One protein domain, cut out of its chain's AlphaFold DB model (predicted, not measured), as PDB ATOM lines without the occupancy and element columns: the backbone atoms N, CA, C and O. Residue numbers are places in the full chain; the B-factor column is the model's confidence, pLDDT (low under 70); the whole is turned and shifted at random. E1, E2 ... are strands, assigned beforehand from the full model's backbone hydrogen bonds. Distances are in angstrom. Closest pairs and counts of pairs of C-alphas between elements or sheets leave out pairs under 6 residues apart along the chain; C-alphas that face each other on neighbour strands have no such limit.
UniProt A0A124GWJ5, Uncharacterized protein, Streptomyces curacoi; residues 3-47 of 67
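Overview. This is residues 3 to 47 of the 67 residues of an uncharacterized protein of Streptomyces curacoi (UniProt A0A124GWJ5). A long, narrow, twisted sheet of three strands makes a rod, E2 in the middle, with E1 and E3 along its sides; E1 and E2 bend, and residues 41 to 47 fold back after E3. The printed part has 45 residues, no named helix and strands E1, E2, E3, an all strand, antiparallel meander, each strand the neighbour of the one before. It is loose, with a radius of gyration of the C-alphas of 12.3 A and spans of 35 by 17 by 15 A.

Arrangement. Inner strand E2, residues 18 to 28, bends by 56 degrees at residue 21. Edge strand E1, residues 6 to 15, bends by 69 degrees at residue 12; it forms a hairpin with E2, antiparallel at 163 degrees, N 9 and O 25 being 2.9 A apart, within hydrogen-bond range. Edge strand E3, residues 33 to 40, forms a hairpin with E2, antiparallel at 160 degrees, with N 24 and O 37 at 2.9 A.

Along the chain. E1, 25.8 A long, begins at C-alpha 6 (-32.194, -12.091, -26.298). E2 measures 29.6 A. E3, 23.9 A, ends at C-alpha 40 (-34.418, 5.603, -42.983).

Size, cuts and confidence. The farthest C-alphas, of Ser 18 and Gly 30, are 35.9 A apart. The printed part has no cut, both links are tight, and no printed residue is under 70 in pLDDT.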
ATOM      1  N   THR A   3     -28.062 -14.141 -27.704       93.81
ATOM      2  CA  THR A   3     -27.225 -13.911 -26.522       93.81
ATOM      3  C   THR A   3     -28.084 -14.043 -25.272       93.81
ATOM      4  O   THR A   3     -28.917 -13.181 -25.000       93.81
ATOM      5  N   GLY A   4     -27.879 -15.113 -24.500       94.81
ATOM      6  CA  GLY A   4     -28.727 -15.412 -23.345       94.81
ATOM      7  C   GLY A   4     -30.197 -15.488 -23.759       94.81
ATOM      8  O   GLY A   4     -30.533 -16.204 -24.700       94.81
ATOM      9  N   SER A   5     -31.038 -14.699 -23.095       94.94
ATOM     10  CA  SER A   5     -32.474 -14.610 -23.366       94.94
ATOM     11  C   SER A   5     -32.852 -13.534 -24.394       94.94
ATOM     12  O   SER A   5     -33.996 -13.099 -24.419       94.94
ATOM     13  N   GLU A   6     -31.918 -13.058 -25.226       94.19
ATOM     14  CA  GLU A   6     -32.194 -12.091 -26.298       94.19
ATOM     15  C   GLU A   6     -31.806 -12.657 -27.672       94.19
ATOM     16  O   GLU A   6     -30.689 -13.139 -27.878       94.19
ATOM     17  N   ALA A   7     -32.699 -12.525 -28.652       95.56
ATOM     18  CA  ALA A   7     -32.427 -12.775 -30.060       95.56
ATOM     19  C   ALA A   7     -32.601 -11.490 -30.872       95.56
ATOM     20  O   ALA A   7     -33.585 -10.770 -30.733       95.56
ATOM     21  N   THR A   8     -31.657 -11.214 -31.769       95.62
ATOM     22  CA  THR A   8     -31.685 -10.056 -32.662       95.62
ATOM     23  C   THR A   8     -31.525 -10.461 -34.121       95.62
ATOM     24  O   THR A   8     -30.689 -11.302 -34.469       95.62
ATOM     25  N   TYR A   9     -32.293  -9.820 -34.995       95.94
ATOM     26  CA  TYR A   9     -32.149  -9.919 -36.444       95.94
ATOM     27  C   TYR A   9     -32.208  -8.525 -37.058       95.94
ATOM     28  O   TYR A   9     -33.006  -7.692 -36.641       95.94
ATOM     29  N   GLN A  10     -31.341  -8.242 -38.020       97.25
ATOM     30  CA  GLN A  10     -31.222  -6.908 -38.598       97.25
ATOM     31  C   GLN A  10     -30.872  -6.985 -40.073       97.25
ATOM     32  O   GLN A  10     -30.253  -7.949 -40.525       97.25
ATOM     33  N   GLY A  11     -31.233  -5.943 -40.808       97.19
ATOM     34  CA  GLY A  11     -30.965  -5.866 -42.233       97.19
ATOM     35  C   GLY A  11     -31.464  -4.569 -42.841       97.19
ATOM     36  O   GLY A  11     -31.698  -3.576 -42.148       97.19
ATOM     37  N   SER A  12     -31.611  -4.588 -44.159       98.06
ATOM     38  CA  SER A  12     -32.202  -3.499 -44.929       98.06
ATOM     39  C   SER A  12     -33.375  -3.989 -45.759       98.06
ATOM     40  O   SER A  12     -33.401  -5.149 -46.160       98.06
ATOM     41  N   GLY A  13     -34.313  -3.095 -46.048       96.44
ATOM     42  CA  GLY A  13     -35.499  -3.418 -46.829       96.44
ATOM     43  C   GLY A  13     -36.180  -2.189 -47.414       96.44
ATOM     44  O   GLY A  13     -35.593  -1.104 -47.499       96.44
ATOM     45  N   THR A  14     -37.427  -2.397 -47.823       97.31
ATOM     46  CA  THR A  14     -38.297  -1.377 -48.403       97.31
ATOM     47  C   THR A  14     -39.497  -1.113 -47.500       97.31
ATOM     48  O   THR A  14     -40.041  -2.058 -46.930       97.31
ATOM     49  N   VAL A  15     -39.961   0.133 -47.442       94.56
ATOM     50  CA  VAL A  15     -41.286   0.499 -46.918       94.56
ATOM     51  C   VAL A  15     -42.108   1.001 -48.099       94.56
ATOM     52  O   VAL A  15     -41.631   1.849 -48.848       94.56
ATOM     53  N   ASP A  16     -43.285   0.412 -48.321       93.69
ATOM     54  CA  ASP A  16     -44.172   0.724 -49.456       93.69
ATOM     55  C   ASP A  16     -43.459   0.726 -50.825       93.69
ATOM     56  O   ASP A  16     -43.693   1.569 -51.686       93.69
ATOM     57  N   GLY A  17     -42.531  -0.217 -51.020       95.62
ATOM     58  CA  GLY A  17     -41.733  -0.347 -52.246       95.62
ATOM     59  C   GLY A  17     -40.540   0.613 -52.357       95.62
ATOM     60  O   GLY A  17     -39.690   0.417 -53.223       95.62
ATOM     61  N   SER A  18     -40.409   1.595 -51.461       95.75
ATOM     62  CA  SER A  18     -39.252   2.492 -51.403       95.75
ATOM     63  C   SER A  18     -38.130   1.885 -50.564       95.75
ATOM     64  O   SER A  18     -38.336   1.522 -49.407       95.75
ATOM     65  N   GLY A  19     -36.938   1.740 -51.147       97.19
ATOM     66  CA  GLY A  19     -35.759   1.191 -50.473       97.19
ATOM     67  C   GLY A  19     -35.068   2.172 -49.524       97.19
ATOM     68  O   GLY A  19     -35.492   3.304 -49.332       97.19
ATOM     69  N   GLY A  20     -33.952   1.731 -48.942       97.88
ATOM     70  CA  GLY A  20     -33.109   2.584 -48.093       97.88
ATOM     71  C   GLY A  20     -33.438   2.527 -46.602       97.88
ATOM     72  O   GLY A  20     -32.856   3.282 -45.823       97.88
ATOM     73  N   TYR A  21     -34.305   1.604 -46.183       98.69
ATOM     74  CA  TYR A  21     -34.646   1.419 -44.777       98.69
ATOM     75  C   TYR A  21     -33.747   0.377 -44.124       98.69
ATOM     76  O   TYR A  21     -33.397  -0.638 -44.729       98.69
ATOM     77  N   GLY A  22     -33.367   0.637 -42.879       98.44
ATOM     78  CA  GLY A  22     -32.798  -0.342 -41.968       98.44
ATOM     79  C   GLY A  22     -33.894  -0.886 -41.063       98.44
ATOM     80  O   GLY A  22     -34.853  -0.179 -40.749       98.44
ATOM     81  N   PHE A  23     -33.746  -2.135 -40.635       98.00
ATOM     82  CA  PHE A  23     -34.599  -2.712 -39.606       98.00
ATOM     83  C   PHE A  23     -33.778  -3.465 -38.564       98.00
ATOM     84  O   PHE A  23     -32.705  -4.006 -38.850       98.00
ATOM     85  N   ARG A  24     -34.320  -3.523 -37.348       97.06
ATOM     86  CA  ARG A  24     -33.858  -4.383 -36.263       97.06
ATOM     87  C   ARG A  24     -35.070  -4.979 -35.565       97.06
ATOM     88  O   ARG A  24     -36.002  -4.268 -35.198       97.06
ATOM     89  N   ILE A  25     -35.007  -6.282 -35.382       94.25
ATOM     90  CA  ILE A  25     -35.951  -7.093 -34.640       94.25
ATOM     91  C   ILE A  25     -35.226  -7.585 -33.392       94.25
ATOM     92  O   ILE A  25     -34.099  -8.074 -33.500       94.25
ATOM     93  N   THR A  26     -35.867  -7.458 -32.235       93.31
ATOM     94  CA  THR A  26     -35.393  -8.010 -30.964       93.31
ATOM     95  C   THR A  26     -36.507  -8.837 -30.337       93.31
ATOM     96  O   THR A  26     -37.601  -8.319 -30.127       93.31
ATOM     97  N   ALA A  27     -36.223 -10.095 -30.020       91.88
ATOM     98  CA  ALA A  27     -37.057 -10.934 -29.173       91.88
ATOM     99  C   ALA A  27     -36.349 -11.152 -27.832       91.88
ATOM    100  O   ALA A  27     -35.135 -11.356 -27.816       91.88
ATOM    101  N   THR A  28     -37.091 -11.108 -26.730       90.69
ATOM    102  CA  THR A  28     -36.585 -11.481 -25.401       90.69
ATOM    103  C   THR A  28     -37.398 -12.629 -24.837       90.69
ATOM    104  O   THR A  28     -38.578 -12.730 -25.155       90.69
ATOM    105  N   ASP A  29     -36.770 -13.439 -23.996       89.88
ATOM    106  CA  ASP A  29     -37.390 -14.468 -23.159       89.88
ATOM    107  C   ASP A  29     -37.218 -14.064 -21.679       89.88
ATOM    108  O   ASP A  29     -36.146 -13.612 -21.267       89.88
ATOM    109  N   GLY A  30     -38.289 -14.155 -20.887       83.88
ATOM    110  CA  GLY A  30     -38.288 -13.803 -19.460       83.88
ATOM    111  C   GLY A  30     -38.052 -12.311 -19.131       83.88
ATOM    112  O   GLY A  30     -37.062 -11.988 -18.472       83.88
ATOM    113  N   PRO A  31     -38.954 -11.374 -19.496       85.38
ATOM    114  CA  PRO A  31     -40.279 -11.592 -20.076       85.38
ATOM    115  C   PRO A  31     -40.256 -11.742 -21.600       85.38
ATOM    116  O   PRO A  31     -39.412 -11.151 -22.279       85.38
ATOM    117  N   ASP A  32     -41.260 -12.437 -22.132       86.94
ATOM    118  CA  ASP A  32     -41.443 -12.589 -23.573       86.94
ATOM    119  C   ASP A  32     -41.815 -11.250 -24.209       86.94
ATOM    120  O   ASP A  32     -42.867 -10.664 -23.923       86.94
ATOM    121  N   THR A  33     -40.935 -10.720 -25.058       86.25
ATOM    122  CA  THR A  33     -41.207  -9.484 -25.798       86.25
ATOM    123  C   THR A  33     -40.749  -9.568 -27.239       86.25
ATOM    124  O   THR A  33     -39.849 -10.329 -27.584       86.25
ATOM    125  N   PHE A  34     -41.370  -8.740 -28.078       87.31
ATOM    126  CA  PHE A  34     -41.010  -8.603 -29.479       87.31
ATOM    127  C   PHE A  34     -40.987  -7.126 -29.875       87.31
ATOM    128  O   PHE A  34     -42.016  -6.444 -29.815       87.31
ATOM    129  N   ARG A  35     -39.815  -6.624 -30.280       91.81
ATOM    130  CA  ARG A  35     -39.617  -5.257 -30.768       91.81
ATOM    131  C   ARG A  35     -39.222  -5.252 -32.236       91.81
ATOM    132  O   ARG A  35     -38.284  -5.941 -32.627       91.81
ATOM    133  N   ILE A  36     -39.872  -4.403 -33.019       93.31
ATOM    134  CA  ILE A  36     -39.506  -4.069 -34.392       93.31
ATOM    135  C   ILE A  36     -39.202  -2.578 -34.428       93.31
ATOM    136  O   ILE A  36     -40.029  -1.759 -34.030       93.31
ATOM    137  N   ARG A  37     -38.031  -2.224 -34.957       95.88
ATOM    138  CA  ARG A  37     -37.667  -0.845 -35.273       95.88
ATOM    139  C   ARG A  37     -37.253  -0.740 -36.734       95.88
ATOM    140  O   ARG A  37     -36.424  -1.527 -37.188       95.88
ATOM    141  N   ILE A  38     -37.798   0.248 -37.437       97.56
ATOM    142  CA  ILE A  38     -37.529   0.551 -38.846       97.56
ATOM    143  C   ILE A  38     -37.146   2.028 -38.960       97.56
ATOM    144  O   ILE A  38     -37.816   2.890 -38.388       97.56
ATOM    145  N   TRP A  39     -36.078   2.331 -39.696       98.25
ATOM    146  CA  TRP A  39     -35.584   3.699 -39.876       98.25
ATOM    147  C   TRP A  39     -35.059   3.943 -41.292       98.25
ATOM    148  O   TRP A  39     -34.578   3.017 -41.948       98.25
ATOM    149  N   GLN A  40     -35.115   5.188 -41.764       98.38
ATOM    150  CA  GLN A  40     -34.418   5.603 -42.983       98.38
ATOM    151  C   GLN A  40     -32.912   5.632 -42.724       98.38
ATOM    152  O   GLN A  40     -32.449   6.284 -41.792       98.38
ATOM    153  N   LYS A  41     -32.111   4.945 -43.544       98.00
ATOM    154  CA  LYS A  41     -30.653   4.879 -43.333       98.00
ATOM    155  C   LYS A  41     -29.942   6.199 -43.628       98.00
ATOM    156  O   LYS A  41     -28.870   6.422 -43.079       98.00
ATOM    157  N   SER A  42     -30.506   7.027 -44.506       97.56
ATOM    158  CA  SER A  42     -29.935   8.316 -44.916       97.56
ATOM    159  C   SER A  42     -30.061   9.384 -43.834       97.56
ATOM    160  O   SER A  42     -29.111  10.128 -43.613       97.56
ATOM    161  N   THR A  43     -31.216   9.459 -43.170       97.75
ATOM    162  CA  THR A  43     -31.517  10.504 -42.177       97.75
ATOM    163  C   THR A  43     -31.477   9.995 -40.740       97.75
ATOM    164  O   THR A  43     -31.235  10.764 -39.817       97.75
ATOM    165  N   GLY A  44     -31.687   8.693 -40.535       97.00
ATOM    166  CA  GLY A  44     -31.891   8.101 -39.215       97.00
ATOM    167  C   GLY A  44     -33.332   8.203 -38.707       97.00
ATOM    168  O   GLY A  44     -33.612   7.696 -37.618       97.00
ATOM    169  N   ASP A  45     -34.245   8.803 -39.479       97.50
ATOM    170  CA  ASP A  45     -35.636   8.997 -39.069       97.50
ATOM    171  C   ASP A  45     -36.338   7.659 -38.850       97.50
ATOM    172  O   ASP A  45     -36.282   6.752 -39.687       97.50
ATOM    173  N   VAL A  46     -37.016   7.535 -37.710       96.56
ATOM    174  CA  VAL A  46     -37.746   6.323 -37.337       96.56
ATOM    175  C   VAL A  46     -39.094   6.316 -38.048       96.56
ATOM    176  O   VAL A  46     -39.945   7.157 -37.785       96.56
ATOM    177  N   ALA A  47     -39.290   5.333 -38.926       95.81
ATOM    178  CA  ALA A  47     -40.562   5.110 -39.606       95.81
ATOM    179  C   ALA A  47     -41.528   4.281 -38.744       95.81
ATOM    180  O   ALA A  47     -42.738   4.470 -38.808       95.81
TER     181      ALA A  47